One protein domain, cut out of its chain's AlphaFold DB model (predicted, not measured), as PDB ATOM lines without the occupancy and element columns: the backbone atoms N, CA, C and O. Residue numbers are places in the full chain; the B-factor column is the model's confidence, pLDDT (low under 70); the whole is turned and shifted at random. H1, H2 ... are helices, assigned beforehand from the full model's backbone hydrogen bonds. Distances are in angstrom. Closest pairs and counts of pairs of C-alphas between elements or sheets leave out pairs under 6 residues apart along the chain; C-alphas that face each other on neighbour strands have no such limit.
ATOM      1  N   ASN A 418     129.331 115.578  37.126       91.44
ATOM      2  CA  ASN A 418     130.071 115.013  38.254       91.44
ATOM      3  C   ASN A 418     131.140 114.014  37.767       91.44
ATOM      4  O   ASN A 418     130.978 113.382  36.725       91.44
ATOM      5  N   THR A 419     132.212 113.830  38.540       94.31
ATOM      6  CA  THR A 419     133.374 113.020  38.135       94.31
ATOM      7  C   THR A 419     133.021 111.572  37.780       94.31
ATOM      8  O   THR A 419     133.542 111.053  36.794       94.31
ATOM      9  N   LEU A 420     132.123 110.920  38.534       95.56
ATOM     10  CA  LEU A 420     131.683 109.549  38.224       95.56
ATOM     11  C   LEU A 420     130.991 109.497  36.866       95.56
ATOM     12  O   LEU A 420     131.288 108.629  36.053       95.56
ATOM     13  N   ARG A 421     130.135 110.477  36.578       94.44
ATOM     14  CA  ARG A 421     129.450 110.563  35.294       94.44
ATOM     15  C   ARG A 421     130.424 110.713  34.129       94.44
ATOM     16  O   ARG A 421     130.258 110.051  33.112       94.44
ATOM     17  N   ILE A 422     131.443 111.557  34.290       95.56
ATOM     18  CA  ILE A 422     132.502 111.740  33.289       95.56
ATOM     19  C   ILE A 422     133.215 110.411  33.038       95.56
ATOM     20  O   ILE A 422     133.334 109.988  31.893       95.56
ATOM     21  N   MET A 423     133.637 109.716  34.097       97.69
ATOM     22  CA  MET A 423     134.299 108.416  33.966       97.69
ATOM     23  C   MET A 423     133.390 107.360  33.325       97.69
ATOM     24  O   MET A 423     133.881 106.563  32.534       97.69
ATOM     25  N   ALA A 424     132.082 107.374  33.596       96.81
ATOM     26  CA  ALA A 424     131.129 106.472  32.954       96.81
ATOM     27  C   ALA A 424     131.016 106.710  31.435       96.81
ATOM     28  O   ALA A 424     130.952 105.739  30.688       96.81
ATOM     29  N   PHE A 425     131.078 107.962  30.962       94.25
ATOM     30  CA  PHE A 425     131.188 108.246  29.522       94.25
ATOM     31  C   PHE A 425     132.470 107.652  28.920       94.25
ATOM     32  O   PHE A 425     132.407 106.992  27.888       94.25
ATOM     33  N   LEU A 426     133.616 107.793  29.598       96.00
ATOM     34  CA  LEU A 426     134.881 107.200  29.133       96.00
ATOM     35  C   LEU A 426     134.820 105.660  29.096       96.00
ATOM     36  O   LEU A 426     135.391 105.033  28.206       96.00
ATOM     37  N   VAL A 427     134.121 105.039  30.055       96.56
ATOM     38  CA  VAL A 427     133.860 103.589  30.054       96.56
ATOM     39  C   VAL A 427     133.052 103.179  28.828       96.56
ATOM     40  O   VAL A 427     133.353 102.143  28.236       96.56
ATOM     41  N   ASP A 428     132.030 103.948  28.459       93.00
ATOM     42  CA  ASP A 428     131.201 103.640  27.296       93.00
ATOM     43  C   ASP A 428     132.003 103.766  25.994       93.00
ATOM     44  O   ASP A 428     131.971 102.841  25.183       93.00
ATOM     45  N   ASP A 429     132.807 104.822  25.834       91.06
ATOM     46  CA  ASP A 429     133.689 104.976  24.666       91.06
ATOM     47  C   ASP A 429     134.690 103.811  24.555       91.06
ATOM     48  O   ASP A 429     134.894 103.251  23.474       91.06
ATOM     49  N   ALA A 430     135.262 103.364  25.677       91.88
ATOM     50  CA  ALA A 430     136.158 102.208  25.709       91.88
ATOM     51  C   ALA A 430     135.451 100.875  25.403       91.88
ATOM     52  O   ALA A 430     136.009 100.024  24.710       91.88
ATOM     53  N   LYS A 431     134.223 100.672  25.903       90.62
ATOM     54  CA  LYS A 431     133.412  99.472  25.616       90.62
ATOM     55  C   LYS A 431     132.981  99.397  24.156       90.62
ATOM     56  O   LYS A 431     132.872  98.294  23.629       90.62
ATOM     57  N   ASN A 432     132.765 100.550  23.534       85.44
ATOM     58  CA  ASN A 432     132.441 100.680  22.118       85.44
ATOM     59  C   ASN A 432     133.690 100.639  21.218       85.44
ATOM     60  O   ASN A 432     133.591 100.940  20.033       85.44
ATOM     61  N   GLU A 433     134.858 100.280  21.770       85.06
ATOM     62  CA  GLU A 433     136.134 100.153  21.050       85.06
ATOM     63  C   GLU A 433     136.580 101.451  20.340       85.06
ATOM     64  O   GLU A 433     137.371 101.415  19.398       85.06
ATOM     65  N   ILE A 434     136.111 102.616  20.808       84.81
ATOM     66  CA  ILE A 434     136.528 103.938  20.302       84.81
ATOM     67  C   ILE A 434     137.937 104.282  20.813       84.81
ATOM     68  O   ILE A 434     138.716 104.953  20.131       84.81
ATOM     69  N   ILE A 435     138.272 103.810  22.015       88.62
ATOM     70  CA  ILE A 435     139.546 104.036  22.703       88.62
ATOM     71  C   ILE A 435     140.043 102.773  23.412       88.62
ATOM     72  O   ILE A 435     139.258 101.890  23.762       88.62
ATOM     73  N   ASP A 436     141.354 102.700  23.672       89.88
ATOM     74  CA  ASP A 436     141.953 101.554  24.360       89.88
ATOM     75  C   ASP A 436     141.415 101.400  25.794       89.88
ATOM     76  O   ASP A 436     141.514 102.296  26.644       89.88
ATOM     77  N   SER A 437     140.863 100.220  26.085       92.44
ATOM     78  CA  SER A 437     140.238  99.928  27.378       92.44
ATOM     79  C   SER A 437     141.237  99.878  28.537       92.44
ATOM     80  O   SER A 437     140.886 100.254  29.658       92.44
ATOM     81  N   LYS A 438     142.483  99.442  28.311       92.12
ATOM     82  CA  LYS A 438     143.482  99.321  29.387       92.12
ATOM     83  C   LYS A 438     144.003 100.690  29.803       92.12
ATOM     84  O   LYS A 438     144.099 100.974  30.998       92.12
ATOM     85  N   LEU A 439     144.295 101.551  28.834       92.69
ATOM     86  CA  LEU A 439     144.729 102.922  29.054       92.69
ATOM     87  C   LEU A 439     143.624 103.734  29.726       92.69
ATOM     88  O   LEU A 439     143.874 104.408  30.727       92.69
ATOM     89  N   THR A 440     142.385 103.572  29.255       95.94
ATOM     90  CA  THR A 440     141.202 104.174  29.881       95.94
ATOM     91  C   THR A 440     141.035 103.703  31.326       95.94
ATOM     92  O   THR A 440     140.811 104.517  32.220       95.94
ATOM     93  N   ALA A 441     141.231 102.412  31.613       97.06
ATOM     94  CA  ALA A 441     141.155 101.894  32.978       97.06
ATOM     95  C   ALA A 441     142.239 102.483  33.899       97.06
ATOM     96  O   ALA A 441     141.939 102.840  35.039       97.06
ATOM     97  N   ARG A 442     143.483 102.646  33.419       95.88
ATOM     98  CA  ARG A 442     144.548 103.340  34.176       95.88
ATOM     99  C   ARG A 442     144.173 104.800  34.447       95.88
ATOM    100  O   ARG A 442     144.318 105.271  35.575       95.88
ATOM    101  N   TRP A 443     143.643 105.490  33.436       97.12
ATOM    102  CA  TRP A 443     143.200 106.879  33.545       97.12
ATOM    103  C   TRP A 443     142.101 107.065  34.595       97.12
ATOM    104  O   TRP A 443     142.214 107.949  35.449       97.12
ATOM    105  N   ILE A 444     141.069 106.215  34.540       97.62
ATOM    106  CA  ILE A 444     139.932 106.199  35.468       97.62
ATOM    107  C   ILE A 444     140.391 105.835  36.877       97.62
ATOM    108  O   ILE A 444     140.000 106.507  37.825       97.62
ATOM    109  N   LYS A 445     141.253 104.821  37.038       96.69
ATOM    110  CA  LYS A 445     141.794 104.435  38.352       96.69
ATOM    111  C   LYS A 445     142.428 105.629  39.063       96.69
ATOM    112  O   LYS A 445     142.174 105.838  40.244       96.69
ATOM    113  N   ASP A 446     143.219 106.422  38.349       95.94
ATOM    114  CA  ASP A 446     143.858 107.615  38.906       95.94
ATOM    115  C   ASP A 446     142.855 108.732  39.269       95.94
ATOM    116  O   ASP A 446     143.063 109.451  40.242       95.94
ATOM    117  N   GLU A 447     141.737 108.876  38.548       96.00
ATOM    118  CA  GLU A 447     140.666 109.797  38.970       96.00
ATOM    119  C   GLU A 447     139.872 109.265  40.174       96.00
ATOM    120  O   GLU A 447     139.558 110.036  41.080       96.00
ATOM    121  N   MET A 448     139.618 107.955  40.246       95.69
ATOM    122  CA  MET A 448     138.938 107.314  41.379       95.69
ATOM    123  C   MET A 448     139.689 107.503  42.702       95.69
ATOM    124  O   MET A 448     139.052 107.654  43.741       95.69
ATOM    125  N   LEU A 449     141.027 107.561  42.679       94.25
ATOM    126  CA  LEU A 449     141.853 107.813  43.871       94.25
ATOM    127  C   LEU A 449     141.627 109.196  44.505       94.25
ATOM    128  O   LEU A 449     142.047 109.419  45.639       94.25
ATOM    129  N   LYS A 450     140.985 110.127  43.793       93.69
ATOM    130  CA  LYS A 450     140.649 111.459  44.314       93.69
ATOM    131  C   LYS A 450     139.337 111.493  45.089       93.69
ATOM    132  O   LYS A 450     139.078 112.480  45.771       93.69
ATOM    133  N   ILE A 451     138.503 110.467  44.943       93.44
ATOM    134  CA  ILE A 451     137.218 110.359  45.631       93.44
ATOM    135  C   ILE A 451     137.472 109.685  46.978       93.44
ATOM    136  O   ILE A 451     138.177 108.675  47.048       93.44
ATOM    137  N   THR A 452     136.935 110.245  48.063       93.56
ATOM    138  CA  THR A 452     137.200 109.700  49.398       93.56
ATOM    139  C   THR A 452     136.542 108.325  49.572       93.56
ATOM    140  O   THR A 452     135.478 108.063  48.997       93.56
ATOM    141  N   PRO A 453     137.135 107.419  50.373       92.81
ATOM    142  CA  PRO A 453     136.521 106.126  50.668       92.81
ATOM    143  C   PRO A 453     135.115 106.250  51.261       92.81
ATOM    144  O   PRO A 453     134.251 105.434  50.943       92.81
ATOM    145  N   GLU A 454     134.874 107.270  52.089       90.44
ATOM    146  CA  GLU A 454     133.575 107.554  52.697       90.44
ATOM    147  C   GLU A 454     132.529 107.910  51.638       90.44
ATOM    148  O   GLU A 454     131.446 107.330  51.651       90.44
ATOM    149  N   GLU A 455     132.870 108.792  50.691       90.00
ATOM    150  CA  GLU A 455     131.978 109.178  49.592       90.00
ATOM    151  C   GLU A 455     131.662 107.976  48.691       90.00
ATOM    152  O   GLU A 455     130.504 107.726  48.358       90.00
ATOM    153  N   LEU A 456     132.667 107.166  48.339       91.75
ATOM    154  CA  LEU A 456     132.433 105.942  47.568       91.75
ATOM    155  C   LEU A 456     131.544 104.954  48.331       91.75
ATOM    156  O   LEU A 456     130.656 104.339  47.745       91.75
ATOM    157  N   ASN A 457     131.765 104.788  49.635       90.00
ATOM    158  CA  ASN A 457     130.964 103.896  50.467       90.00
ATOM    159  C   ASN A 457     129.515 104.382  50.609       90.00
ATOM    160  O   ASN A 457     128.598 103.561  50.627       90.00
ATOM    161  N   GLU A 458     129.301 105.694  50.683       88.06
ATOM    162  CA  GLU A 458     127.971 106.301  50.659       88.06
ATOM    163  C   GLU A 458     127.240 105.952  49.355       88.06
ATOM    164  O   GLU A 458     126.150 105.384  49.395       88.06
ATOM    165  N   ILE A 459     127.877 106.179  48.202       90.44
ATOM    166  CA  ILE A 459     127.289 105.906  46.881       90.44
ATOM    167  C   ILE A 459     127.023 104.404  46.677       90.44
ATOM    168  O   ILE A 459     126.003 104.031  46.096       90.44
ATOM    169  N   ARG A 460     127.899 103.514  47.173       90.31
ATOM    170  CA  ARG A 460     127.714 102.051  47.074       90.31
ATOM    171  C   ARG A 460     126.526 101.537  47.886       90.31
ATOM    172  O   ARG A 460     125.798 100.675  47.405       90.31
ATOM    173  N   ASN A 461     126.353 102.021  49.116       84.12
ATOM    174  CA  ASN A 461     125.422 101.422  50.081       84.12
ATOM    175  C   ASN A 461     124.025 102.049  50.090       84.12
ATOM    176  O   ASN A 461     123.178 101.656  50.897       84.12
ATOM    177  N   MET A 462     123.748 103.022  49.227       72.19
ATOM    178  CA  MET A 462     122.411 103.597  49.146       72.19
ATOM    179  C   MET A 462     121.430 102.618  48.494       72.19
ATOM    180  O   MET A 462     121.343 102.482  47.277       72.19
ATOM    181  N   HIS A 463     120.663 101.931  49.343       54.88
ATOM    182  CA  HIS A 463     119.548 101.091  48.930       54.88
ATOM    183  C   HIS A 463     118.388 101.925  48.366       54.88
ATOM    184  O   HIS A 463     118.109 103.045  48.795       54.88
ATOM    185  N   SER A 464     117.650 101.301  47.448       50.75
ATOM    186  CA  SER A 464     116.478 101.782  46.705       50.75
ATOM    187  C   SER A 464     115.287 102.293  47.541       50.75
ATOM    188  O   SER A 464     114.215 102.525  46.988       50.75
ATOM    189  N   THR A 465     115.427 102.451  48.860       49.62
ATOM    190  CA  THR A 465     114.405 102.998  49.766       49.62
ATOM    191  C   THR A 465     114.431 104.525  49.854       49.62
ATOM    192  O   THR A 465     113.439 105.115  50.270       49.62
ATOM    193  N   ASN A 466     115.510 105.183  49.415       54.44
ATOM    194  CA  ASN A 466     115.523 106.631  49.175       54.44
ATOM    195  C   ASN A 466     114.944 106.920  47.783       54.44
ATOM    196  O   ASN A 466     115.644 107.326  46.861       54.44
ATOM    197  N   THR A 467     113.646 106.672  47.612       52.53
ATOM    198  CA  THR A 467     112.925 106.728  46.326       52.53
ATOM    199  C   THR A 467     112.891 108.104  45.643       52.53
ATOM    200  O   THR A 467     112.340 108.204  44.553       52.53
ATOM    201  N   ASN A 468     113.478 109.147  46.239       56.34
ATOM    202  CA  ASN A 468     113.385 110.525  45.746       56.34
ATOM    203  C   ASN A 468     114.691 111.131  45.215       56.34
ATOM    204  O   ASN A 468     114.654 112.284  44.796       56.34
ATOM    205  N   ASP A 469     115.815 110.407  45.185       74.75
ATOM    206  CA  ASP A 469     117.073 110.973  44.680       74.75
ATOM    207  C   ASP A 469     117.524 110.305  43.368       74.75
ATOM    208  O   ASP A 469     118.289 109.334  43.349       74.75
ATOM    209  N   LYS A 470     116.979 110.812  42.249       78.69
ATOM    210  CA  LYS A 470     117.324 110.396  40.875       78.69
ATOM    211  C   LYS A 470     118.838 110.493  40.642       78.69
ATOM    212  O   LYS A 470     119.412 109.590  40.033       78.69
ATOM    213  N   ASP A 471     119.473 111.536  41.169       81.94
ATOM    214  CA  ASP A 471     120.889 111.823  40.949       81.94
ATOM    215  C   ASP A 471     121.774 110.806  41.673       81.94
ATOM    216  O   ASP A 471     122.713 110.270  41.085       81.94
ATOM    217  N   LEU A 472     121.454 110.465  42.926       81.69
ATOM    218  CA  LEU A 472     122.197 109.445  43.675       81.69
ATOM    219  C   LEU A 472     122.068 108.054  43.047       81.69
ATOM    220  O   LEU A 472     123.061 107.327  42.972       81.69
ATOM    221  N   LYS A 473     120.886 107.696  42.528       85.44
ATOM    222  CA  LYS A 473     120.707 106.437  41.792       85.44
ATOM    223  C   LYS A 473     121.586 106.390  40.538       85.44
ATOM    224  O   LYS A 473     122.260 105.388  40.313       85.44
ATOM    225  N   MET A 474     121.625 107.474  39.760       87.94
ATOM    226  CA  MET A 474     122.503 107.569  38.589       87.94
ATOM    227  C   MET A 474     123.980 107.453  38.978       87.94
ATOM    228  O   MET A 474     124.720 106.712  38.338       87.94
ATOM    229  N   ARG A 475     124.409 108.108  40.067       91.00
ATOM    230  CA  ARG A 475     125.788 107.997  40.575       91.00
ATOM    231  C   ARG A 475     126.146 106.571  40.990       91.00
ATOM    232  O   ARG A 475     127.272 106.147  40.747       91.00
ATOM    233  N   HIS A 476     125.215 105.843  41.602       91.81
ATOM    234  CA  HIS A 476     125.407 104.435  41.940       91.81
ATOM    235  C   HIS A 476     125.566 103.571  40.682       91.81
ATOM    236  O   HIS A 476     126.516 102.799  40.588       91.81
ATOM    237  N   GLU A 477     124.681 103.730  39.693       91.94
ATOM    238  CA  GLU A 477     124.759 103.007  38.416       91.94
ATOM    239  C   GLU A 477     126.075 103.302  37.672       91.94
ATOM    240  O   GLU A 477     126.742 102.375  37.206       91.94
ATOM    241  N   ASP A 478     126.490 104.572  37.622       94.88
ATOM    242  CA  ASP A 478     127.764 104.992  37.037       94.88
ATOM    243  C   ASP A 478     128.958 104.378  37.801       94.88
ATOM    244  O   ASP A 478     129.873 103.840  37.175       94.88
ATOM    245  N   LEU A 479     128.939 104.378  39.143       95.81
ATOM    246  CA  LEU A 479     129.987 103.757  39.965       95.81
ATOM    247  C   LEU A 479     130.102 102.250  39.701       95.81
ATOM    248  O   LEU A 479     131.205 101.757  39.472       95.81
ATOM    249  N   MET A 480     128.982 101.526  39.663       95.38
ATOM    250  CA  MET A 480     128.980 100.091  39.367       95.38
ATOM    251  C   MET A 480     129.527  99.803  37.961       95.38
ATOM    252  O   MET A 480     130.281  98.848  37.767       95.38
ATOM    253  N   ALA A 481     129.186 100.631  36.966       95.94
ATOM    254  CA  ALA A 481     129.728 100.501  35.615       95.94
ATOM    255  C   ALA A 481     131.254 100.691  35.584       95.94
ATOM    256  O   ALA A 481     131.946  99.938  34.890       95.94
ATOM    257  N   ILE A 482     131.767 101.653  36.356       97.62
ATOM    258  CA  ILE A 482     133.199 101.939  36.497       97.62
ATOM    259  C   ILE A 482     133.928 100.791  37.194       97.62
ATOM    260  O   ILE A 482     134.935 100.315  36.679       97.62
ATOM    261  N   GLU A 483     133.432 100.316  38.336       96.50
ATOM    262  CA  GLU A 483     134.090  99.255  39.106       96.50
ATOM    263  C   GLU A 483     134.190  97.956  38.309       96.50
ATOM    264  O   GLU A 483     135.278  97.393  38.200       96.50
ATOM    265  N   ASN A 484     133.101  97.551  37.650       96.31
ATOM    266  CA  ASN A 484     133.097  96.387  36.764       96.31
ATOM    267  C   ASN A 484     134.095  96.543  35.602       96.31
ATOM    268  O   ASN A 484     134.764  95.588  35.201       96.31
ATOM    269  N   PHE A 485     134.205  97.752  35.039       97.31
ATOM    270  CA  PHE A 485     135.158  98.038  33.968       97.31
ATOM    271  C   PHE A 485     136.611  97.967  34.456       97.31
ATOM    272  O   PHE A 485     137.455  97.374  33.777       97.31
ATOM    273  N   LEU A 486     136.908  98.533  35.628       97.06
ATOM    274  CA  LEU A 486     138.235  98.478  36.241       97.06
ATOM    275  C   LEU A 486     138.623  97.042  36.602       97.06
ATOM    276  O   LEU A 486     139.749  96.636  36.321       97.06
ATOM    277  N   GLU A 487     137.696  96.267  37.165       95.75
ATOM    278  CA  GLU A 487     137.915  94.863  37.510       95.75
ATOM    279  C   GLU A 487     138.340  94.055  36.278       95.75
ATOM    280  O   GLU A 487     139.403  93.432  36.270       95.75
ATOM    281  N   LYS A 488     137.570  94.160  35.188       95.62
ATOM    282  CA  LYS A 488     137.835  93.448  33.933       95.62
ATOM    283  C   LYS A 488     139.188  93.807  33.306       95.62
ATOM    284  O   LYS A 488     139.859  92.928  32.767       95.62
ATOM    285  N   ASN A 489     139.570  95.086  33.328       94.25
ATOM    286  CA  ASN A 489     140.693  95.594  32.531       94.25
ATOM    287  C   ASN A 489     142.008  95.764  33.307       94.25
ATOM    288  O   ASN A 489     143.058  95.891  32.680       94.25
ATOM    289  N   LEU A 490     141.978  95.750  34.645       90.94
ATOM    290  CA  LEU A 490     143.181  95.877  35.478       90.94
ATOM    291  C   LEU A 490     143.611  94.575  36.159       90.94
ATOM    292  O   LEU A 490     144.780  94.472  36.507       90.94
ATOM    293  N   GLN A 491     142.731  93.577  36.321       74.19
ATOM    294  CA  GLN A 491     143.127  92.257  36.848       74.19
ATOM    295  C   GLN A 491     144.010  91.450  35.875       74.19
ATOM    296  O   GLN A 491     144.565  90.422  36.250       74.19
ATOM    297  N   GLN A 492     144.124  91.892  34.620       51.94
ATOM    298  CA  GLN A 492     144.922  91.246  33.570       51.94
ATOM    299  C   GLN A 492     146.337  91.841  33.408       51.94
ATOM    300  O   GLN A 492     147.022  91.508  32.438       51.94
ATOM    301  N   LEU A 493     146.752  92.739  34.307       45.12
ATOM    302  CA  LEU A 493     148.107  93.298  34.417       45.12
ATOM    303  C   LEU A 493     148.774  92.739  35.673       45.12
ATOM    304  O   LEU A 493     149.982  92.429  35.585       45.12
TER     305      LEU A 493
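AT A GLANCE: This is residues 418 to 493 of the 493 residues of a protein of Candidatus Moranbacteria bacterium GW2011_GWC2_37_8 (UniProt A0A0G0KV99). A long helix, H4, runs along most of the length of the domain, and a helical hairpin, H1 and H2, packs on it at a slant, H2 near its last residues. The short helix H3 crosses H4 nearer its other end, and residues 465 to 471, which include the first two residues of H4, stick out there. The printed part has 76 residues with four named helices, H1, H2, H3 and H4 in that order, and no named strand; the class is all helix. The whole is compact, with a radius of gyration of the C-alphas of 12.8 A, yet elongated in outline, spanning 37 by 24 by 19 A.

IN THESE COORDINATES: The printed part begins at Asn 418. H1 is residues 419 to 431, 18.4 A from first to last C-alpha, and begins with C-alpha 419 at (133.374, 113.020, 38.135). H2 is residues 437 to 448, 15.9 A long by the same measure. H3 is residues 453 to 461 and spans 12.1 A; its first C-alpha, 453, is at (136.521, 106.126, 50.668). H4 is residues 470 to 490, the longest helix at 21 residues and 30.1 A, and ends with C-alpha 490 at (143.181, 95.877, 35.478).

HOW THE PARTS SIT: H4 is the hub and touches the three other helices. H1 touches H4 at a steep tilt of 48 degrees, the same way, and their closest C-alphas, those of Ala 424 and Asp 478, are 5.5 A apart. H2 touches H4 with residues 485 to 490 of H4 alone, at a steep tilt of 52 degrees, opposite ways; the closest C-alphas, of Ala 441 and Leu 486, are 5.6 A apart. H3 touches H4 with residues 472 to 479 of H4 alone; the closest C-alphas, of Ile 459 and His 476, are 5.5 A apart, and the lines are about perpendicular, but only just, at 71 degrees. H1 and H2 form a helical hairpin: they touch at a shallow tilt of 7 degrees, opposite ways, with the C-alphas of Ala 430 and Ser 437 closest at 5.0 A. The helix packing is mostly crossed, with 1 of the 4 touching pairs at a shallow tilt. H3 is apart from H1 and from H2. In H1, H2, H3 and H4 every O i to N i+4 pair is within hydrogen-bond range.

THE WHOLE: The two C-alphas farthest apart, those of Asn 468 and Leu 493, are 40.4 A apart. The printed part has no cut and ends at Leu 493, the chain's last residue. The links from H1 to H2 and from H2 to H3 are tight, and the link from H3 to H4, 8 residues, is short. Residues 465 to 471 stand free. The mean pLDDT of the printed part is 87.5, and residues 463 to 468 and 492 to 493 of the model are under 70.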